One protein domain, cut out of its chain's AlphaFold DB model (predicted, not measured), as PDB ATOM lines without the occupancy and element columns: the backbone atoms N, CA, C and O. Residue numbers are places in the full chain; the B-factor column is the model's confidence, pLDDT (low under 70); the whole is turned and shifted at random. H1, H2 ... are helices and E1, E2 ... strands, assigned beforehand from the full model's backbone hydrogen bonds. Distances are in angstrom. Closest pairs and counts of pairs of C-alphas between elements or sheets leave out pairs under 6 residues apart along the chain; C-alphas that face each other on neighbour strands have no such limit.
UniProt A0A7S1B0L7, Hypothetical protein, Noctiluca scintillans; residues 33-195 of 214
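What this domain is: This is residues 33 to 195 of the 214 residues of the protein "Hypothetical protein" of Noctiluca scintillans (UniProt A0A7S1B0L7). Eight strands, E1 to E8, ring a closed barrel; the short helix H1 packs on its outside near one end, and the long helix H2 is on its outside near the other end, running on past the barrel with its last residues. Round the ring the order is E1, E2, E3, E8, E7, E6, E5, E4 and back to E1, antiparallel throughout. The printed part has 163 residues with two named helices and eight named strands, in the order E1 E2 E3 E4 E5 H1 E6 E7 E8 H2, and the class is mixed, helices and strands. The whole is compact, with a radius of gyration of the C-alphas of 15.9 A, and its outline is elongated, spanning 51 by 33 by 29 A.

How they stand to each other: In the barrel, E1, residues 38 to 45, has E2, residues 58 to 68, on one side and E4, residues 95 to 102, on the other side. E1 and E2 form a hairpin, with N 40 and O 61 at 2.8 A; between E4 and E1, N 45 and O 95 are 2.8 A apart. E2 bends by 52 degrees at residue 62 and its pairing is staggered: residues 58 to 62 pair with E1, and residues 63 to 68 with E3, residues 71 to 77. The hairpin of E2 and E3 has N 64 and O 75 at 2.8 A. E1, E2 and E3 are a meander, each strand the antiparallel neighbour of the one before, and with E4 they make a Greek key, in which the first strand is the antiparallel neighbour of the fourth. E3 has E8, residues 164 to 175, on its other side, with N 72 and O 174 at 2.8 A. E8 forms a hairpin with E7, residues 152 to 161, where N 155 and O 171 are 2.7 A apart, and E7 one with E6, residues 132 to 138, where N 137 and O 152 are 2.8 A apart; E6, E7 and E8 are a second meander. E6 and E5, residues 112 to 116, have N 138 and O 115 at 2.7 A, and the hairpin of E4 and E5 has N 116 and O 98 at 2.8 A. H1, residues 121 to 126, is on the barrel, outside it, at a height over the sheet of 7.5 A and over none of its strands; its closest C-alphas to E4 are those of Phe 95 and Ala 121, 5.0 A. H2, residues 176 to 195, is also on the barrel and outside it, at a height of 10.7 A; it lies over none of the strands, but only just, with 2 of its C-alphas falling on E3 and 2 on E5. The C-alphas of Leu 113 and Ala 182, the closest of E5 and H2, are 7.8 A apart. H1 and H2 are apart. In both helices every O i to N i+4 pair is within hydrogen-bond range.

Where its parts are: E1 begins at C-alpha 38, (145.877, 177.705, 140.472), and is 22.4 A long from first to last C-alpha. E2 measures 30.1 A, E3 19.3 A, E4 24.0 A, E6 19.7 A and E7 28.7 A, while E5 has five residues and H1 six. E8, the longest strand with 12 residues, runs 33.5 A from C-alpha 164 at (163.186, 173.938, 161.761). H2 follows it directly and runs 28.5 A, ending at C-alpha 195, (137.379, 194.485, 123.821).

The domain as a whole: The two C-alphas farthest apart, those of Arg 162 and Ala 195, are 54.2 A from each other. The printed part has no cut. The long links are E1 to E2, E3 to E4 and E6 to E7; within the second, residues 86 to 87 pair antiparallel with residues 166 to 167 of E8. The mean pLDDT of the printed part is 93.0, that of H2 is 88, and no printed residue is under 70.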
ATOM      1  N   ASP A  33     133.385 175.363 138.504       83.81
ATOM      2  CA  ASP A  33     134.832 175.463 138.716       83.81
ATOM      3  C   ASP A  33     135.547 174.113 138.469       83.81
ATOM      4  O   ASP A  33     136.581 173.812 139.066       83.81
ATOM      5  N   ALA A  34     135.002 173.287 137.564       80.81
ATOM      6  CA  ALA A  34     135.461 171.918 137.321       80.81
ATOM      7  C   ALA A  34     136.890 171.864 136.762       80.81
ATOM      8  O   ALA A  34     137.602 170.882 136.965       80.81
ATOM      9  N   ASN A  35     137.319 172.926 136.078       82.88
ATOM     10  CA  ASN A  35     138.663 173.067 135.519       82.88
ATOM     11  C   ASN A  35     139.516 174.062 136.312       82.88
ATOM     12  O   ASN A  35     140.460 174.647 135.766       82.88
ATOM     13  N   PHE A  36     139.186 174.298 137.586       89.75
ATOM     14  CA  PHE A  36     139.978 175.181 138.423       89.75
ATOM     15  C   PHE A  36     141.432 174.705 138.481       89.75
ATOM     16  O   PHE A  36     141.740 173.580 138.871       89.75
ATOM     17  N   THR A  37     142.335 175.605 138.114       91.62
ATOM     18  CA  THR A  37     143.775 175.442 138.280       91.62
ATOM     19  C   THR A  37     144.316 176.712 138.902       91.62
ATOM     20  O   THR A  37     143.877 177.817 138.579       91.62
ATOM     21  N   GLY A  38     145.267 176.571 139.810       95.31
ATOM     22  CA  GLY A  38     145.877 177.705 140.472       95.31
ATOM     23  C   GLY A  38     147.095 177.282 141.260       95.31
ATOM     24  O   GLY A  38     147.380 176.093 141.405       95.31
ATOM     25  N   PHE A  39     147.797 178.278 141.771       97.56
ATOM     26  CA  PHE A  39     149.017 178.097 142.535       97.56
ATOM     27  C   PHE A  39     148.990 178.989 143.765       97.56
ATOM     28  O   PHE A  39     148.329 180.032 143.794       97.56
ATOM     29  N   CYS A  40     149.712 178.545 144.782       97.88
ATOM     30  CA  CYS A  40     150.010 179.292 145.981       97.88
ATOM     31  C   CYS A  40     151.527 179.395 146.109       97.88
ATOM     32  O   CYS A  40     152.215 178.375 146.102       97.88
ATOM     33  N   SER A  41     152.030 180.618 146.250       97.25
ATOM     34  CA  SER A  41     153.423 180.890 146.605       97.25
ATOM     35  C   SER A  41     153.467 181.473 148.007       97.25
ATOM     36  O   SER A  41     152.703 182.386 148.323       97.25
ATOM     37  N   LEU A  42     154.364 180.950 148.838       97.69
ATOM     38  CA  LEU A  42     154.688 181.486 150.153       97.69
ATOM     39  C   LEU A  42     156.141 181.933 150.167       97.69
ATOM     40  O   LEU A  42     157.017 181.241 149.646       97.69
ATOM     41  N   GLN A  43     156.408 183.054 150.824       97.12
ATOM     42  CA  GLN A  43     157.752 183.585 150.963       97.12
ATOM     43  C   GLN A  43     157.969 184.340 152.272       97.12
ATOM     44  O   GLN A  43     157.035 184.852 152.891       97.12
ATOM     45  N   VAL A  44     159.236 184.430 152.664       97.56
ATOM     46  CA  VAL A  44     159.697 185.267 153.772       97.56
ATOM     47  C   VAL A  44     160.166 186.606 153.212       97.56
ATOM     48  O   VAL A  44     160.994 186.645 152.297       97.56
ATOM     49  N   LEU A  45     159.656 187.692 153.777       97.56
ATOM     50  CA  LEU A  45     160.079 189.059 153.492       97.56
ATOM     51  C   LEU A  45     160.952 189.593 154.630       97.56
ATOM     52  O   LEU A  45     160.796 189.167 155.777       97.56
ATOM     53  N   ASP A  46     161.845 190.523 154.316       96.69
ATOM     54  CA  ASP A  46     162.496 191.380 155.310       96.69
ATOM     55  C   ASP A  46     161.608 192.578 155.708       96.69
ATOM     56  O   ASP A  46     160.477 192.725 155.233       96.69
ATOM     57  N   ALA A  47     162.115 193.432 156.599       95.50
ATOM     58  CA  ALA A  47     161.408 194.609 157.101       95.50
ATOM     59  C   ALA A  47     161.115 195.673 156.028       95.50
ATOM     60  O   ALA A  47     160.200 196.477 156.208       95.50
ATOM     61  N   ASP A  48     161.847 195.652 154.912       95.25
ATOM     62  CA  ASP A  48     161.651 196.549 153.771       95.25
ATOM     63  C   ASP A  48     160.660 195.961 152.741       95.25
ATOM     64  O   ASP A  48     160.308 196.609 151.753       95.25
ATOM     65  N   GLY A  49     160.180 194.733 152.970       94.19
ATOM     66  CA  GLY A  49     159.242 194.031 152.100       94.19
ATOM     67  C   GLY A  49     159.904 193.299 150.930       94.19
ATOM     68  O   GLY A  49     159.202 192.854 150.016       94.19
ATOM     69  N   TYR A  50     161.231 193.142 150.931       96.19
ATOM     70  CA  TYR A  50     161.938 192.394 149.897       96.19
ATOM     71  C   TYR A  50     161.966 190.892 150.211       96.19
ATOM     72  O   TYR A  50     162.180 190.491 151.357       96.19
ATOM     73  N   PRO A  51     161.784 190.018 149.200       95.25
ATOM     74  CA  PRO A  51     161.906 188.580 149.400       95.25
ATOM     75  C   PRO A  51     163.324 188.193 149.820       95.25
ATOM     76  O   PRO A  51     164.299 188.498 149.121       95.25
ATOM     77  N   LYS A  52     163.445 187.443 150.921       94.75
ATOM     78  CA  LYS A  52     164.730 186.878 151.344       94.75
ATOM     79  C   LYS A  52     165.207 185.862 150.301       94.75
ATOM     80  O   LYS A  52     164.506 184.911 149.964       94.75
ATOM     81  N   LYS A  53     166.444 186.021 149.824       91.31
ATOM     82  CA  LYS A  53     167.074 185.132 148.823       91.31
ATOM     83  C   LYS A  53     167.927 184.034 149.458       91.31
ATOM     84  O   LYS A  53     168.998 183.694 148.963       91.31
ATOM     85  N   THR A  54     167.471 183.504 150.585       91.50
ATOM     86  CA  THR A  54     168.138 182.418 151.307       91.50
ATOM     87  C   THR A  54     167.331 181.130 151.213       91.50
ATOM     88  O   THR A  54     166.147 181.124 150.880       91.50
ATOM     89  N   LYS A  55     167.986 180.004 151.497       91.38
ATOM     90  CA  LYS A  55     167.328 178.699 151.550       91.38
ATOM     91  C   LYS A  55     166.203 178.714 152.588       91.38
ATOM     92  O   LYS A  55     166.410 179.205 153.692       91.38
ATOM     93  N   GLY A  56     165.056 178.126 152.255       92.19
ATOM     94  CA  GLY A  56     163.927 178.063 153.185       92.19
ATOM     95  C   GLY A  56     163.039 179.310 153.191       92.19
ATOM     96  O   GLY A  56     162.285 179.494 154.141       92.19
ATOM     97  N   CYS A  57     163.149 180.194 152.196       94.56
ATOM     98  CA  CYS A  57     162.417 181.467 152.173       94.56
ATOM     99  C   CYS A  57     161.363 181.569 151.074       94.56
ATOM    100  O   CYS A  57     160.699 182.595 151.007       94.56
ATOM    101  N   HIS A  58     161.206 180.550 150.227       95.62
ATOM    102  CA  HIS A  58     160.201 180.533 149.169       95.62
ATOM    103  C   HIS A  58     159.786 179.098 148.845       95.62
ATOM    104  O   HIS A  58     160.635 178.211 148.720       95.62
ATOM    105  N   VAL A  59     158.489 178.888 148.652       96.38
ATOM    106  CA  VAL A  59     157.930 177.645 148.122       96.38
ATOM    107  C   VAL A  59     156.685 177.959 147.300       96.38
ATOM    108  O   VAL A  59     155.988 178.934 147.565       96.38
ATOM    109  N   GLU A  60     156.406 177.124 146.307       95.94
ATOM    110  CA  GLU A  60     155.204 177.213 145.485       95.94
ATOM    111  C   GLU A  60     154.584 175.822 145.353       95.94
ATOM    112  O   GLU A  60     155.303 174.822 145.297       95.94
ATOM    113  N   ALA A  61     153.257 175.757 145.332       96.75
ATOM    114  CA  ALA A  61     152.509 174.524 145.136       96.75
ATOM    115  C   ALA A  61     151.204 174.781 144.370       96.75
ATOM    116  O   ALA A  61     150.655 175.887 144.441       96.75
ATOM    117  N   PRO A  62     150.680 173.769 143.656       96.94
ATOM    118  CA  PRO A  62     149.347 173.842 143.077       96.94
ATOM    119  C   PRO A  62     148.277 173.961 144.169       96.94
ATOM    120  O   PRO A  62     148.452 173.493 145.297       96.94
ATOM    121  N   VAL A  63     147.154 174.577 143.810       97.19
ATOM    122  CA  VAL A  63     145.992 174.766 144.682       97.19
ATOM    123  C   VAL A  63     144.873 173.823 144.265       97.19
ATOM    124  O   VAL A  63     144.429 173.836 143.117       97.19
ATOM    125  N   PHE A  64     144.375 173.058 145.226       95.38
ATOM    126  CA  PHE A  64     143.201 172.210 145.106       95.38
ATOM    127  C   PHE A  64     141.954 172.963 145.561       95.38
ATOM    128  O   PHE A  64     141.975 173.695 146.551       95.38
ATOM    129  N   PHE A  65     140.864 172.765 144.826       94.62
ATOM    130  CA  PHE A  65     139.571 173.392 145.067       94.62
ATOM    131  C   PHE A  65     138.584 172.367 145.622       94.62
ATOM    132  O   PHE A  65     138.495 171.242 145.132       94.62
ATOM    133  N   SER A  66     137.802 172.769 146.616       94.31
ATOM    134  CA  SER A  66     136.650 172.002 147.086       94.31
ATOM    135  C   SER A  66     135.528 172.938 147.521       94.31
ATOM    136  O   SER A  66     135.774 174.033 148.021       94.31
ATOM    137  N   ARG A  67     134.281 172.502 147.336       93.44
ATOM    138  CA  ARG A  67     133.078 173.238 147.740       93.44
ATOM    139  C   ARG A  67     132.334 172.423 148.790       93.44
ATOM    140  O   ARG A  67     132.012 171.262 148.551       93.44
ATOM    141  N   ASN A  68     132.051 173.019 149.946       90.50
ATOM    142  CA  ASN A  68     131.265 172.379 151.000       90.50
ATOM    143  C   ASN A  68     130.441 173.420 151.771       90.50
ATOM    144  O   ASN A  68     130.983 174.414 152.243       90.50
ATOM    145  N   GLY A  69     129.129 173.200 151.896       87.38
ATOM    146  CA  GLY A  69     128.272 173.989 152.790       87.38
ATOM    147  C   GLY A  69     128.235 175.500 152.517       87.38
ATOM    148  O   GLY A  69     128.129 176.276 153.461       87.38
ATOM    149  N   GLY A  70     128.346 175.933 151.254       90.94
ATOM    150  CA  GLY A  70     128.376 177.361 150.892       90.94
ATOM    151  C   GLY A  70     129.728 178.050 151.124       90.94
ATOM    152  O   GLY A  70     129.809 179.279 151.118       90.94
ATOM    153  N   VAL A  71     130.784 177.262 151.328       94.38
ATOM    154  CA  VAL A  71     132.168 177.716 151.453       94.38
ATOM    155  C   VAL A  71     133.012 177.042 150.374       94.38
ATOM    156  O   VAL A  71     132.893 175.840 150.117       94.38
ATOM    157  N   ILE A  72     133.876 177.835 149.752       95.31
ATOM    158  CA  ILE A  72     134.939 177.387 148.862       95.31
ATOM    159  C   ILE A  72     136.214 177.240 149.677       95.31
ATOM    160  O   ILE A  72     136.682 178.203 150.279       95.31
ATOM    161  N   ARG A  73     136.799 176.049 149.664       96.62
ATOM    162  CA  ARG A  73     138.096 175.778 150.268       96.62
ATOM    163  C   ARG A  73     139.152 175.656 149.187       96.62
ATOM    164  O   ARG A  73     139.027 174.828 148.282       96.62
ATOM    165  N   LEU A  74     140.204 176.450 149.332       97.62
ATOM    166  CA  LEU A  74     141.417 176.347 148.535       97.62
ATOM    167  C   LEU A  74     142.546 175.828 149.411       97.62
ATOM    168  O   LEU A  74     142.801 176.374 150.485       97.62
ATOM    169  N   GLU A  75     143.230 174.793 148.946       97.94
ATOM    170  CA  GLU A  75     144.285 174.127 149.700       97.94
ATOM    171  C   GLU A  75     145.537 173.950 148.847       97.94
ATOM    172  O   GLU A  75     145.466 173.448 147.731       97.94
ATOM    173  N   ALA A  76     146.686 174.348 149.381       98.06
ATOM    174  CA  ALA A  76     147.989 174.076 148.796       98.06
ATOM    175  C   ALA A  76     148.816 173.238 149.771       98.06
ATOM    176  O   ALA A  76     148.977 173.619 150.935       98.06
ATOM    177  N   GLU A  77     149.348 172.117 149.292       97.62
ATOM    178  CA  GLU A  77     150.268 171.267 150.045       97.62
ATOM    179  C   GLU A  77     151.688 171.431 149.512       97.62
ATOM    180  O   GLU A  77     151.954 171.260 148.322       97.62
ATOM    181  N   PHE A  78     152.613 171.753 150.409       95.38
ATOM    182  CA  PHE A  78     154.013 171.961 150.088       95.38
ATOM    183  C   PHE A  78     154.811 170.713 150.468       95.38
ATOM    184  O   PHE A  78     154.736 170.256 151.616       95.38
ATOM    185  N   PRO A  79     155.608 170.152 149.543       88.56
ATOM    186  CA  PRO A  79     156.444 169.011 149.864       88.56
ATOM    187  C   PRO A  79     157.436 169.390 150.967       88.56
ATOM    188  O   PRO A  79     158.019 170.473 150.973       88.56
ATOM    189  N   SER A  80     157.653 168.472 151.907       79.31
ATOM    190  CA  SER A  80     158.603 168.646 153.013       79.31
ATOM    191  C   SER A  80     160.053 168.448 152.552       79.31
ATOM    192  O   SER A  80     160.811 167.669 153.129       79.31
ATOM    193  N   ASP A  81     160.445 169.142 151.487       84.44
ATOM    194  CA  ASP A  81     161.736 168.989 150.835       84.44
ATOM    195  C   ASP A  81     162.847 169.722 151.626       84.44
ATOM    196  O   ASP A  81     162.622 170.759 152.273       84.44
ATOM    197  N   PRO A  82     164.075 169.176 151.684       83.25
ATOM    198  CA  PRO A  82     165.189 169.845 152.343       83.25
ATOM    199  C   PRO A  82     165.738 171.044 151.561       83.25
ATOM    200  O   PRO A  82     166.465 171.826 152.168       83.25
ATOM    201  N   LEU A  83     165.464 171.184 150.264       86.00
ATOM    202  CA  LEU A  83     165.911 172.257 149.371       86.00
ATOM    203  C   LEU A  83     164.817 173.304 149.141       86.00
ATOM    204  O   LEU A  83     165.105 174.494 149.276       86.00
ATOM    205  N   PHE A  84     163.588 172.869 148.862       89.12
ATOM    206  CA  PHE A  84     162.462 173.741 148.515       89.12
ATOM    207  C   PHE A  84     161.411 173.738 149.624       89.12
ATOM    208  O   PHE A  84     160.536 172.882 149.679       89.12
ATOM    209  N   TYR A  85     161.524 174.693 150.542       94.19
ATOM    210  CA  TYR A  85     160.576 174.859 151.636       94.19
ATOM    211  C   TYR A  85     160.482 176.329 152.030       94.19
ATOM    212  O   TYR A  85     161.356 177.134 151.699       94.19
ATOM    213  N   VAL A  86     159.450 176.654 152.802       95.94
ATOM    214  CA  VAL A  86     159.386 177.905 153.550       95.94
ATOM    215  C   VAL A  86     159.420 177.587 155.045       95.94
ATOM    216  O   VAL A  86     158.644 176.774 155.557       95.94
ATOM    217  N   GLY A  87     160.406 178.148 155.733       94.69
ATOM    218  CA  GLY A  87     160.532 178.071 157.179       94.69
ATOM    219  C   GLY A  87     159.689 179.149 157.848       94.69
ATOM    220  O   GLY A  87     159.431 180.196 157.256       94.69
ATOM    221  N   LEU A  88     159.300 178.903 159.094       95.62
ATOM    222  CA  LEU A  88     158.760 179.914 159.992       95.62
ATOM    223  C   LEU A  88     159.879 180.359 160.955       95.62
ATOM    224  O   LEU A  88     160.117 179.689 161.961       95.62
ATOM    225  N   PRO A  89     160.625 181.426 160.624       93.19
ATOM    226  CA  PRO A  89     161.724 181.905 161.452       93.19
ATOM    227  C   PRO A  89     161.202 182.636 162.691       93.19
ATOM    228  O   PRO A  89     160.251 183.413 162.624       93.19
ATOM    229  N   ASN A  90     161.877 182.449 163.824       92.75
ATOM    230  CA  ASN A  90     161.588 183.177 165.059       92.75
ATOM    231  C   ASN A  90     162.370 184.506 165.121       92.75
ATOM    232  O   ASN A  90     163.117 184.769 166.064       92.75
ATOM    233  N   GLU A  91     162.233 185.320 164.074       92.50
ATOM    234  CA  GLU A  91     162.917 186.606 163.881       92.50
ATOM    235  C   GLU A  91     161.864 187.722 163.750       92.50
ATOM    236  O   GLU A  91     160.818 187.534 163.125       92.50
ATOM    237  N   SER A  92     162.081 188.870 164.402       90.38
ATOM    238  CA  SER A  92     161.087 189.962 164.453       90.38
ATOM    239  C   SER A  92     161.070 190.846 163.209       90.38
ATOM    240  O   SER A  92     160.052 191.469 162.929       90.38
ATOM    241  N   ASP A  93     162.189 190.910 162.500       95.00
ATOM    242  CA  ASP A  93     162.422 191.668 161.270       95.00
ATOM    243  C   ASP A  93     162.013 190.900 160.006       95.00
ATOM    244  O   ASP A  93     162.167 191.410 158.899       95.00
ATOM    245  N   LEU A  94     161.472 189.688 160.169       97.06
ATOM    246  CA  LEU A  94     160.967 188.875 159.076       97.06
ATOM    247  C   LEU A  94     159.447 188.749 159.102       97.06
ATOM    248  O   LEU A  94     158.823 188.634 160.160       97.06
ATOM    249  N   PHE A  95     158.867 188.693 157.908       98.00
ATOM    250  CA  PHE A  95     157.429 188.609 157.692       98.00
ATOM    251  C   PHE A  95     157.089 187.424 156.796       98.00
ATOM    252  O   PHE A  95     157.822 187.112 155.858       98.00
ATOM    253  N   ILE A  96     155.964 186.769 157.071       97.88
ATOM    254  CA  ILE A  96     155.399 185.759 156.175       97.88
ATOM    255  C   ILE A  96     154.445 186.441 155.209       97.88
ATOM    256  O   ILE A  96     153.581 187.221 155.608       97.88
ATOM    257  N   TYR A  97     154.602 186.112 153.936       97.94
ATOM    258  CA  TYR A  97     153.768 186.594 152.856       97.94
ATOM    259  C   TYR A  97     153.443 185.460 151.894       97.94
ATOM    260  O   TYR A  97     154.175 184.476 151.793       97.94
ATOM    261  N   GLY A  98     152.349 185.596 151.162       97.19
ATOM    262  CA  GLY A  98     151.960 184.604 150.184       97.19
ATOM    263  C   GLY A  98     150.826 185.067 149.296       97.19
ATOM    264  O   GLY A  98     150.108 186.011 149.614       97.19
ATOM    265  N   ARG A  99     150.694 184.406 148.153       97.50
ATOM    266  CA  ARG A  99     149.778 184.788 147.081       97.50
ATOM    267  C   ARG A  99     149.139 183.559 146.476       97.50
ATOM    268  O   ARG A  99     149.826 182.575 146.226       97.50
ATOM    269  N   TRP A 100     147.860 183.684 146.147       97.88
ATOM    270  CA  TRP A 100     147.115 182.719 145.353       97.88
ATOM    271  C   TRP A 100     146.760 183.361 144.025       97.88
ATOM    272  O   TRP A 100     146.335 184.521 143.985       97.88
ATOM    273  N   TRP A 101     146.884 182.607 142.944       96.12
ATOM    274  CA  TRP A 101     146.410 183.024 141.631       96.12
ATOM    275  C   TRP A 101     145.850 181.843 140.853       96.12
ATOM    276  O   TRP A 101     146.092 180.681 141.173       96.12
ATOM    277  N   VAL A 102     145.062 182.171 139.836       92.94
ATOM    278  CA  VAL A 102     144.364 181.203 138.991       92.94
ATOM    279  C   VAL A 102     145.062 181.080 137.637       92.94
ATOM    280  O   VAL A 102     145.570 182.057 137.085       92.94
ATOM    281  N   GLY A 103     145.021 179.881 137.070       89.50
ATOM    282  CA  GLY A 103     145.577 179.543 135.770       89.50
ATOM    283  C   GLY A 103     147.012 179.028 135.835       89.50
ATOM    284  O   GLY A 103     147.624 178.923 136.893       89.50
ATOM    285  N   THR A 104     147.534 178.697 134.659       82.94
ATOM    286  CA  THR A 104     148.847 178.063 134.464       82.94
ATOM    287  C   THR A 104     149.990 179.055 134.263       82.94
ATOM    288  O   THR A 104     151.156 178.667 134.270       82.94
ATOM    289  N   GLY A 105     149.669 180.334 134.054       83.00
ATOM    290  CA  GLY A 105     150.660 181.400 133.975       83.00
ATOM    291  C   GLY A 105     151.204 181.775 135.352       83.00
ATOM    292  O   GLY A 105     150.590 181.492 136.381       83.00
ATOM    293  N   GLY A 106     152.341 182.473 135.364       89.31
ATOM    294  CA  GLY A 106     152.868 183.074 136.585       89.31
ATOM    295  C   GLY A 106     151.900 184.088 137.202       89.31
ATOM    296  O   GLY A 106     150.921 184.526 136.582       89.31
ATOM    297  N   TRP A 107     152.188 184.479 138.439       92.69
ATOM    298  CA  TRP A 107     151.411 185.506 139.119       92.69
ATOM    299  C   TRP A 107     151.374 186.820 138.319       92.69
ATOM    300  O   TRP A 107     152.379 187.295 137.790       92.69
ATOM    301  N   SER A 108     150.200 187.440 138.287       91.00
ATOM    302  CA  SER A 108     149.939 188.764 137.734       91.00
ATOM    303  C   SER A 108     148.820 189.441 138.529       91.00
ATOM    304  O   SER A 108     148.041 188.796 139.229       91.00
ATOM    305  N   ARG A 109     148.664 190.757 138.364       88.56
ATOM    306  CA  ARG A 109     147.570 191.494 139.018       88.56
ATOM    307  C   ARG A 109     146.181 191.038 138.578       88.56
ATOM    308  O   ARG A 109     145.223 191.306 139.283       88.56
ATOM    309  N   THR A 110     146.055 190.399 137.418       87.94
ATOM    310  CA  THR A 110     144.757 190.095 136.793       87.94
ATOM    311  C   THR A 110     144.319 188.650 137.000       87.94
ATOM    312  O   THR A 110     143.145 188.332 136.811       87.94
ATOM    313  N   ASN A 111     145.238 187.777 137.420       90.38
ATOM    314  CA  ASN A 111     144.937 186.410 137.842       90.38
ATOM    315  C   ASN A 111     145.077 186.188 139.356       90.38
ATOM    316  O   ASN A 111     144.758 185.097 139.825       90.38
ATOM    317  N   GLN A 112     145.509 187.204 140.111       94.44
ATOM    318  CA  GLN A 112     145.560 187.172 141.568       94.44
ATOM    319  C   GLN A 112     144.177 186.907 142.168       94.44
ATOM    320  O   GLN A 112     143.162 187.421 141.702       94.44
ATOM    321  N   LEU A 113     144.157 186.114 143.231       95.25
ATOM    322  CA  LEU A 113     142.948 185.756 143.950       95.25
ATOM    323  C   LEU A 113     143.017 186.196 145.411       95.25
ATOM    324  O   LEU A 113     142.131 186.911 145.874       95.25
ATOM    325  N   ILE A 114     144.068 185.779 146.117       97.00
ATOM    326  CA  ILE A 114     144.305 186.126 147.519       97.00
ATOM    327  C   ILE A 114     145.717 186.671 147.649       97.00
ATOM    328  O   ILE A 114     146.649 186.188 147.002       97.00
ATOM    329  N   ASP A 115     145.857 187.671 148.501       96.31
ATOM    330  CA  ASP A 115     147.130 188.153 149.001       96.31
ATOM    331  C   ASP A 115     147.157 188.027 150.519       96.31
ATOM    332  O   ASP A 115     146.213 188.449 151.178       96.31
ATOM    333  N   ILE A 116     148.206 187.468 151.101       97.12
ATOM    334  CA  ILE A 116     148.364 187.491 152.555       97.12
ATOM    335  C   ILE A 116     148.698 188.911 152.995       97.12
ATOM    336  O   ILE A 116     149.551 189.571 152.405       97.12
ATOM    337  N   VAL A 117     148.060 189.365 154.070       96.12
ATOM    338  CA  VAL A 117     148.502 190.562 154.785       96.12
ATOM    339  C   VAL A 117     149.795 190.190 155.519       96.12
ATOM    340  O   VAL A 117     149.747 189.294 156.363       96.12
ATOM    341  N   PRO A 118     150.951 190.807 155.194       96.38
ATOM    342  CA  PRO A 118     152.220 190.424 155.798       96.38
ATOM    343  C   PRO A 118     152.164 190.493 157.325       96.38
ATOM    344  O   PRO A 118     151.768 191.510 157.894       96.38
ATOM    345  N   GLU A 119     152.598 189.424 157.986       96.75
ATOM    346  CA  GLU A 119     152.567 189.311 159.445       96.75
ATOM    347  C   GLU A 119     153.936 188.861 159.962       96.75
ATOM    348  O   GLU A 119     154.618 188.048 159.330       96.75
ATOM    349  N   SER A 120     154.353 189.403 161.111       97.12
ATOM    350  CA  SER A 120     155.666 189.112 161.696       97.12
ATOM    351  C   SER A 120     155.823 187.621 161.992       97.12
ATOM    352  O   SER A 120     155.020 187.027 162.719       97.12
ATOM    353  N   ALA A 121     156.905 187.023 161.493       96.44
ATOM    354  CA  ALA A 121     157.204 185.609 161.676       96.44
ATOM    355  C   ALA A 121     157.370 185.243 163.160       96.44
ATOM    356  O   ALA A 121     156.894 184.194 163.596       96.44
ATOM    357  N   LYS A 122     157.930 186.148 163.976       96.31
ATOM    358  CA  LYS A 122     157.978 186.009 165.439       96.31
ATOM    359  C   LYS A 122     156.588 185.928 166.074       96.31
ATOM    360  O   LYS A 122     156.358 185.078 166.934       96.31
ATOM    361  N   LYS A 123     155.650 186.784 165.653       96.06
ATOM    362  CA  LYS A 123     154.274 186.763 166.176       96.06
ATOM    363  C   LYS A 123     153.568 185.465 165.795       96.06
ATOM    364  O   LYS A 123     153.021 184.804 166.672       96.06
ATOM    365  N   LEU A 124     153.665 185.052 164.536       96.25
ATOM    366  CA  LEU A 124     153.105 183.782 164.065       96.25
ATOM    367  C   LEU A 124     153.710 182.578 164.801       96.25
ATOM    368  O   LEU A 124     152.983 181.682 165.214       96.25
ATOM    369  N   SER A 125     155.025 182.595 165.052       94.44
ATOM    370  CA  SER A 125     155.709 181.556 165.837       94.44
ATOM    371  C   SER A 125     155.188 181.469 167.272       94.44
ATOM    372  O   SER A 125     155.116 180.380 167.831       94.44
ATOM    373  N   SER A 126     154.804 182.599 167.875       94.12
ATOM    374  CA  SER A 126     154.215 182.629 169.223       94.12
ATOM    375  C   SER A 126     152.744 182.202 169.274       94.12
ATOM    376  O   SER A 126     152.259 181.834 170.337       94.12
ATOM    377  N   GLN A 127     152.044 182.242 168.137       93.31
ATOM    378  CA  GLN A 127     150.641 181.840 167.981       93.31
ATOM    379  C   GLN A 127     150.489 180.381 167.529       93.31
ATOM    380  O   GLN A 127     149.397 179.966 167.145       93.31
ATOM    381  N   LEU A 128     151.584 179.618 167.508       93.00
ATOM    382  CA  LEU A 128     151.578 178.246 167.030       93.00
ATOM    383  C   LEU A 128     150.805 177.352 168.016       93.00
ATOM    384  O   LEU A 128     151.314 176.997 169.076       93.00
ATOM    385  N   GLU A 129     149.593 176.959 167.641       88.25
ATOM    386  CA  GLU A 129     148.735 176.040 168.394       88.25
ATOM    387  C   GLU A 129     148.602 174.737 167.599       88.25
ATOM    388  O   GLU A 129     148.231 174.753 166.422       88.25
ATOM    389  N   ASP A 130     148.974 173.603 168.200       90.06
ATOM    390  CA  ASP A 130     148.964 172.283 167.543       90.06
ATOM    391  C   ASP A 130     149.612 172.283 166.145       90.06
ATOM    392  O   ASP A 130     149.128 171.682 165.186       90.06
ATOM    393  N   ARG A 131     150.760 172.966 166.028       93.62
ATOM    394  CA  ARG A 131     151.531 173.113 164.777       93.62
ATOM    395  C   ARG A 131     150.783 173.863 163.681       93.62
ATOM    396  O   ARG A 131     151.108 173.714 162.503       93.62
ATOM    397  N   SER A 132     149.819 174.692 164.041       96.00
ATOM    398  CA  SER A 132     149.060 175.488 163.096       96.00
ATOM    399  C   SER A 132     148.923 176.928 163.574       96.00
ATOM    400  O   SER A 132     149.027 177.217 164.763       96.00
ATOM    401  N   PHE A 133     148.734 177.846 162.638       96.69
ATOM    402  CA  PHE A 133     148.465 179.247 162.937       96.69
ATOM    403  C   PHE A 133     147.583 179.847 161.844       96.69
ATOM    404  O   PHE A 133     147.475 179.303 160.744       96.69
ATOM    405  N   ALA A 134     146.947 180.973 162.145       96.88
ATOM    406  CA  ALA A 134     146.106 181.686 161.199       96.88
ATOM    407  C   ALA A 134     146.737 183.022 160.813       96.88
ATOM    408  O   ALA A 134     147.289 183.723 161.657       96.88
ATOM    409  N   ILE A 135     146.607 183.386 159.544       96.94
ATOM    410  CA  ILE A 135     147.019 184.679 159.006       96.94
ATOM    411  C   ILE A 135     145.898 185.249 158.137       96.94
ATOM    412  O   ILE A 135     145.120 184.506 157.535       96.94
ATOM    413  N   ALA A 136     145.768 186.572 158.109       97.19
ATOM    414  CA  ALA A 136     144.750 187.229 157.306       97.19
ATOM    415  C   ALA A 136     145.162 187.282 155.829       97.19
ATOM    416  O   ALA A 136     146.312 187.566 155.496       97.19
ATOM    417  N   GLY A 137     144.201 187.043 154.944       97.12
ATOM    418  CA  GLY A 137     144.320 187.243 153.509       97.12
ATOM    419  C   GLY A 137     143.304 188.267 153.016       97.12
ATOM    420  O   GLY A 137     142.172 188.314 153.486       97.12
ATOM    421  N   GLN A 138     143.695 189.080 152.048       96.25
ATOM    422  CA  GLN A 138     142.825 189.984 151.307       96.25
ATOM    423  C   GLN A 138     142.493 189.383 149.940       96.25
ATOM    424  O   GLN A 138     143.335 188.743 149.310       96.25
ATOM    425  N   MET A 139     141.276 189.623 149.457       95.94
ATOM    426  CA  MET A 139     140.857 189.274 148.098       95.94
ATOM    427  C   MET A 139     140.719 190.564 147.276       95.94
ATOM    428  O   MET A 139     139.716 191.262 147.428       95.94
ATOM    429  N   PRO A 140     141.693 190.912 146.410       93.00
ATOM    430  CA  PRO A 140     141.777 192.246 145.803       93.00
ATOM    431  C   PRO A 140     140.567 192.664 144.961       93.00
ATOM    432  O   PRO A 140     140.331 193.856 144.783       93.00
ATOM    433  N   PHE A 141     139.809 191.698 144.437       92.50
ATOM    434  CA  PHE A 141     138.661 191.941 143.563       92.50
ATOM    435  C   PHE A 141     137.312 192.026 144.282       92.50
ATOM    436  O   PHE A 141     136.284 192.106 143.614       92.50
ATOM    437  N   LEU A 142     137.303 192.020 145.616       92.88
ATOM    438  CA  LEU A 142     136.101 192.322 146.389       92.88
ATOM    439  C   LEU A 142     135.944 193.830 146.574       92.88
ATOM    440  O   LEU A 142     136.914 194.556 146.810       92.88
ATOM    441  N   GLN A 143     134.707 194.308 146.536       90.94
ATOM    442  CA  GLN A 143     134.396 195.675 146.906       90.94
ATOM    443  C   GLN A 143     134.692 195.885 148.398       90.94
ATOM    444  O   GLN A 143     134.188 195.169 149.262       90.94
ATOM    445  N   GLY A 144     135.524 196.885 148.700       89.19
ATOM    446  CA  GLY A 144     135.966 197.143 150.071       89.19
ATOM    447  C   GLY A 144     136.952 196.096 150.601       89.19
ATOM    448  O   GLY A 144     136.977 195.852 151.801       89.19
ATOM    449  N   CYS A 145     137.770 195.485 149.736       86.56
ATOM    450  CA  CYS A 145     138.739 194.441 150.099       86.56
ATOM    451  C   CYS A 145     139.743 194.813 151.209       86.56
ATOM    452  O   CYS A 145     140.327 193.919 151.812       86.56
ATOM    453  N   SER A 146     139.930 196.105 151.498       84.94
ATOM    454  CA  SER A 146     140.768 196.596 152.599       84.94
ATOM    455  C   SER A 146     140.066 196.610 153.964       84.94
ATOM    456  O   SER A 146     140.701 196.926 154.969       84.94
ATOM    457  N   ALA A 147     138.759 196.349 154.019       88.25
ATOM    458  CA  ALA A 147     137.996 196.344 155.259       88.25
ATOM    459  C   ALA A 147     138.245 195.050 156.054       88.25
ATOM    460  O   ALA A 147     138.355 193.963 155.487       88.25
ATOM    461  N   ALA A 148     138.334 195.165 157.382       85.31
ATOM    462  CA  ALA A 148     138.696 194.045 158.254       85.31
ATOM    463  C   ALA A 148     137.691 192.876 158.203       85.31
ATOM    464  O   ALA A 148     138.079 191.726 158.378       85.31
ATOM    465  N   ASP A 149     136.416 193.158 157.930       87.56
ATOM    466  CA  ASP A 149     135.332 192.178 157.781       87.56
ATOM    467  C   ASP A 149     135.367 191.420 156.443       87.56
ATOM    468  O   ASP A 149     134.667 190.421 156.278       87.56
ATOM    469  N   LYS A 150     136.183 191.876 155.486       89.50
ATOM    470  CA  LYS A 150     136.370 191.250 154.169       89.50
ATOM    471  C   LYS A 150     137.637 190.404 154.076       89.50
ATOM    472  O   LYS A 150     137.870 189.779 153.040       89.50
ATOM    473  N   LEU A 151     138.440 190.366 155.139       93.88
ATOM    474  CA  LEU A 151     139.625 189.520 155.200       93.88
ATOM    475  C   LEU A 151     139.218 188.051 155.348       93.88
ATOM    476  O   LEU A 151     138.393 187.688 156.185       93.88
ATOM    477  N   VAL A 152     139.833 187.195 154.540       95.44
ATOM    478  CA  VAL A 152     139.705 185.741 154.641       95.44
ATOM    479  C   VAL A 152     140.757 185.195 155.598       95.44
ATOM    480  O   VAL A 152     141.875 185.707 155.684       95.44
ATOM    481  N   ARG A 153     140.415 184.139 156.333       96.25
ATOM    482  CA  ARG A 153     141.351 183.474 157.241       96.25
ATOM    483  C   ARG A 153     142.117 182.398 156.480       96.25
ATOM    484  O   ARG A 153     141.519 181.433 156.012       96.25
ATOM    485  N   VAL A 154     143.436 182.542 156.406       97.81
ATOM    486  CA  VAL A 154     144.342 181.523 155.870       97.81
ATOM    487  C   VAL A 154     144.920 180.733 157.040       97.81
ATOM    488  O   VAL A 154     145.621 181.280 157.889       97.81
ATOM    489  N   GLN A 155     144.608 179.447 157.103       97.94
ATOM    490  CA  GLN A 155     145.163 178.520 158.076       97.94
ATOM    491  C   GLN A 155     146.437 177.888 157.509       97.94
ATOM    492  O   GLN A 155     146.423 177.276 156.442       97.94
ATOM    493  N   MET A 156     147.534 178.021 158.243       98.00
ATOM    494  CA  MET A 156     148.822 177.418 157.922       98.00
ATOM    495  C   MET A 156     149.069 176.226 158.836       98.00
ATOM    496  O   MET A 156     148.901 176.328 160.052       98.00
ATOM    497  N   THR A 157     149.523 175.117 158.262       97.62
ATOM    498  CA  THR A 157     149.982 173.944 159.011       97.62
ATOM    499  C   THR A 157     151.484 173.810 158.863       97.62
ATOM    500  O   THR A 157     152.042 173.963 157.773       97.62
ATOM    501  N   THR A 158     152.140 173.485 159.968       96.88
ATOM    502  CA  THR A 158     153.587 173.361 160.062       96.88
ATOM    503  C   THR A 158     154.012 171.967 160.501       96.88
ATOM    504  O   THR A 158     153.266 171.226 161.143       96.88
ATOM    505  N   VAL A 159     155.239 171.604 160.153       95.38
ATOM    506  CA  VAL A 159     155.926 170.414 160.652       95.38
ATOM    507  C   VAL A 159     157.301 170.836 161.133       95.38
ATOM    508  O   VAL A 159     158.019 171.564 160.449       95.38
ATOM    509  N   GLU A 160     157.677 170.360 162.314       92.75
ATOM    510  CA  GLU A 160     159.037 170.508 162.807       92.75
ATOM    511  C   GLU A 160     159.913 169.388 162.240       92.75
ATOM    512  O   GLU A 160     159.620 168.201 162.393       92.75
ATOM    513  N   HIS A 161     161.004 169.758 161.577       90.50
ATOM    514  CA  HIS A 161     161.976 168.809 161.051       90.50
ATOM    515  C   HIS A 161     163.393 169.343 161.259       90.50
ATOM    516  O   HIS A 161     163.761 170.375 160.702       90.50
ATOM    517  N   ARG A 162     164.215 168.612 162.027       86.81
ATOM    518  CA  ARG A 162     165.590 169.008 162.398       86.81
ATOM    519  C   ARG A 162     165.658 170.419 163.015       86.81
ATOM    520  O   ARG A 162     166.470 171.230 162.580       86.81
ATOM    521  N   PHE A 163     164.803 170.700 164.005       87.69
ATOM    522  CA  PHE A 163     164.714 171.995 164.706       87.69
ATOM    523  C   PHE A 163     164.297 173.186 163.827       87.69
ATOM    524  O   PHE A 163     164.471 174.340 164.210       87.69
ATOM    525  N   GLN A 164     163.763 172.921 162.633       91.69
ATOM    526  CA  GLN A 164     163.186 173.938 161.761       91.69
ATOM    527  C   GLN A 164     161.685 173.708 161.640       91.69
ATOM    528  O   GLN A 164     161.254 172.637 161.208       91.69
ATOM    529  N   THR A 165     160.898 174.727 161.974       94.75
ATOM    530  CA  THR A 165     159.458 174.753 161.709       94.75
ATOM    531  C   THR A 165     159.242 175.102 160.243       94.75
ATOM    532  O   THR A 165     159.610 176.190 159.803       94.75
ATOM    533  N   LYS A 166     158.678 174.178 159.468       95.81
ATOM    534  CA  LYS A 166     158.396 174.351 158.036       95.81
ATOM    535  C   LYS A 166     156.898 174.430 157.803       95.81
ATOM    536  O   LYS A 166     156.167 173.644 158.395       95.81
ATOM    537  N   ILE A 167     156.445 175.322 156.928       96.94
ATOM    538  CA  ILE A 167     155.040 175.359 156.502       96.94
ATOM    539  C   ILE A 167     154.844 174.284 155.430       96.94
ATOM    540  O   ILE A 167     155.584 174.245 154.448       96.94
ATOM    541  N   VAL A 168     153.870 173.399 155.641       97.38
ATOM    542  CA  VAL A 168     153.589 172.243 154.770       97.38
ATOM    543  C   VAL A 168     152.212 172.301 154.121       97.38
ATOM    544  O   VAL A 168     151.973 171.608 153.141       97.38
ATOM    545  N   ARG A 169     151.300 173.126 154.640       98.12
ATOM    546  CA  ARG A 169     149.976 173.320 154.050       98.12
ATOM    547  C   ARG A 169     149.491 174.739 154.296       98.12
ATOM    548  O   ARG A 169     149.712 175.278 155.382       98.12
ATOM    549  N   ALA A 170     148.809 175.303 153.308       98.31
ATOM    550  CA  ALA A 170     148.053 176.538 153.430       98.31
ATOM    551  C   ALA A 170     146.624 176.307 152.936       98.31
ATOM    552  O   ALA A 170     146.418 175.932 151.781       98.31
ATOM    553  N   THR A 171     145.647 176.550 153.803       98.12
ATOM    554  CA  THR A 171     144.223 176.356 153.519       98.12
ATOM    555  C   THR A 171     143.479 177.659 153.760       98.12
ATOM    556  O   THR A 171     143.701 178.331 154.762       98.12
ATOM    557  N   VAL A 172     142.578 178.027 152.858       97.88
ATOM    558  CA  VAL A 172     141.735 179.217 152.997       97.88
ATOM    559  C   VAL A 172     140.295 178.865 152.670       97.88
ATOM    560  O   VAL A 172     140.008 178.261 151.637       97.88
ATOM    561  N   ASP A 173     139.409 179.267 153.574       96.56
ATOM    562  CA  ASP A 173     137.970 179.089 153.455       96.56
ATOM    563  C   ASP A 173     137.348 180.434 153.054       96.56
ATOM    564  O   ASP A 173     137.453 181.436 153.765       96.56
ATOM    565  N   ILE A 174     136.728 180.459 151.877       96.44
ATOM    566  CA  ILE A 174     136.150 181.640 151.241       96.44
ATOM    567  C   ILE A 174     134.630 181.462 151.187       96.44
ATOM    568  O   ILE A 174     134.155 180.468 150.635       96.44
ATOM    569  N   PRO A 175     133.832 182.413 151.695       95.44
ATOM    570  CA  PRO A 175     132.385 182.380 151.502       95.44
ATOM    571  C   PRO A 175     132.014 182.359 150.012       95.44
ATOM    572  O   PRO A 175     132.574 183.131 149.230       95.44
ATOM    573  N   GLU A 176     131.034 181.542 149.612       93.44
ATOM    574  CA  GLU A 176     130.609 181.434 148.204       93.44
ATOM    575  C   GLU A 176     130.220 182.802 147.618       93.44
ATOM    576  O   GLU A 176     130.558 183.107 146.480       93.44
ATOM    577  N   ALA A 177     129.589 183.679 148.408       93.00
ATOM    578  CA  ALA A 177     129.251 185.034 147.969       93.00
ATOM    579  C   ALA A 177     130.491 185.844 147.539       93.00
ATOM    580  O   ALA A 177     130.491 186.443 146.464       93.00
ATOM    581  N   SER A 178     131.564 185.808 148.337       94.56
ATOM    582  CA  SER A 178     132.835 186.467 148.016       94.56
ATOM    583  C   SER A 178     133.505 185.826 146.799       94.56
ATOM    584  O   SER A 178     134.051 186.519 145.941       94.56
ATOM    585  N   TRP A 179     133.435 184.497 146.679       93.88
ATOM    586  CA  TRP A 179     133.949 183.783 145.509       93.88
ATOM    587  C   TRP A 179     133.261 184.231 144.214       93.88
ATOM    588  O   TRP A 179     133.929 184.578 143.237       93.88
ATOM    589  N   GLN A 180     131.929 184.287 144.219       92.50
ATOM    590  CA  GLN A 180     131.132 184.699 143.064       92.50
ATOM    591  C   GLN A 180     131.360 186.169 142.699       92.50
ATOM    592  O   GLN A 180     131.459 186.495 141.516       92.50
ATOM    593  N   GLU A 181     131.510 187.054 143.687       93.56
ATOM    594  CA  GLU A 181     131.865 188.459 143.459       93.56
ATOM    595  C   GLU A 181     133.225 188.585 142.754       93.56
ATOM    596  O   GLU A 181     133.335 189.243 141.713       93.56
ATOM    597  N   ALA A 182     134.245 187.880 143.254       92.12
ATOM    598  CA  ALA A 182     135.571 187.863 142.644       92.12
ATOM    599  C   ALA A 182     135.547 187.284 141.215       92.12
ATOM    600  O   ALA A 182     136.184 187.839 140.313       92.12
ATOM    601  N   LYS A 183     134.780 186.210 140.971       90.06
ATOM    602  CA  LYS A 183     134.564 185.653 139.623       90.06
ATOM    603  C   LYS A 183     133.898 186.668 138.699       90.06
ATOM    604  O   LYS A 183     134.389 186.894 137.595       90.06
ATOM    605  N   ALA A 184     132.831 187.322 139.151       90.19
ATOM    606  CA  ALA A 184     132.115 188.320 138.363       90.19
ATOM    607  C   ALA A 184     133.028 189.485 137.955       90.19
ATOM    608  O   ALA A 184     132.996 189.917 136.800       90.19
ATOM    609  N   TYR A 185     133.878 189.965 138.868       90.94
ATOM    610  CA  TYR A 185     134.860 191.000 138.557       90.94
ATOM    611  C   TYR A 185     135.872 190.525 137.505       90.94
ATOM    612  O   TYR A 185     136.094 191.207 136.504       90.94
ATOM    613  N   ARG A 186     136.452 189.331 137.683       87.00
ATOM    614  CA  ARG A 186     137.427 188.758 136.737       87.00
ATOM    615  C   ARG A 186     136.837 188.549 135.345       87.00
ATOM    616  O   ARG A 186     137.509 188.836 134.358       87.00
ATOM    617  N   THR A 187     135.582 188.121 135.254       85.31
ATOM    618  CA  THR A 187     134.867 187.993 133.978       85.31
ATOM    619  C   THR A 187     134.713 189.339 133.278       85.31
ATOM    620  O   THR A 187     135.031 189.445 132.094       85.31
ATOM    621  N   LYS A 188     134.315 190.394 134.001       88.25
ATOM    622  CA  LYS A 188     134.237 191.758 133.445       88.25
ATOM    623  C   LYS A 188     135.601 192.268 132.983       88.25
ATOM    624  O   LYS A 188     135.705 192.895 131.927       88.25
ATOM    625  N   LEU A 189     136.652 191.982 133.751       86.25
ATOM    626  CA  LEU A 189     138.021 192.345 133.395       86.25
ATOM    627  C   LEU A 189     138.464 191.639 132.108       86.25
ATOM    628  O   LEU A 189     138.971 192.294 131.204       86.25
ATOM    629  N   TRP A 190     138.217 190.333 131.988       84.19
ATOM    630  CA  TRP A 190     138.529 189.563 130.783       84.19
ATOM    631  C   TRP A 190     137.763 190.066 129.553       84.19
ATOM    632  O   TRP A 190     138.365 190.268 128.500       84.19
ATOM    633  N   GLN A 191     136.463 190.350 129.693       85.38
ATOM    634  CA  GLN A 191     135.657 190.953 128.625       85.38
ATOM    635  C   GLN A 191     136.238 192.302 128.178       85.38
ATOM    636  O   GLN A 191     136.374 192.551 126.981       85.38
ATOM    637  N   SER A 192     136.643 193.145 129.132       84.75
ATOM    638  CA  SER A 192     137.260 194.446 128.846       84.75
ATOM    639  C   SER A 192     138.606 194.288 128.132       84.75
ATOM    640  O   SER A 192     138.872 194.980 127.154       84.75
ATOM    641  N   MET A 193     139.430 193.323 128.555       82.75
ATOM    642  CA  MET A 193     140.697 193.006 127.889       82.75
ATOM    643  C   MET A 193     140.498 192.515 126.458       82.75
ATOM    644  O   MET A 193     141.263 192.896 125.580       82.75
ATOM    645  N   LYS A 194     139.477 191.692 126.195       80.56
ATOM    646  CA  LYS A 194     139.142 191.249 124.835       80.56
ATOM    647  C   LYS A 194     138.647 192.397 123.964       80.56
ATOM    648  O   LYS A 194     139.056 192.493 122.813       80.56
ATOM    649  N   ALA A 195     137.829 193.288 124.521       78.25
ATOM    650  CA  ALA A 195     137.379 194.485 123.821       78.25
ATOM    651  C   ALA A 195     138.542 195.427 123.461       78.25
ATOM    652  O   ALA A 195     138.525 196.038 122.396       78.25
TER     653      ALA A 195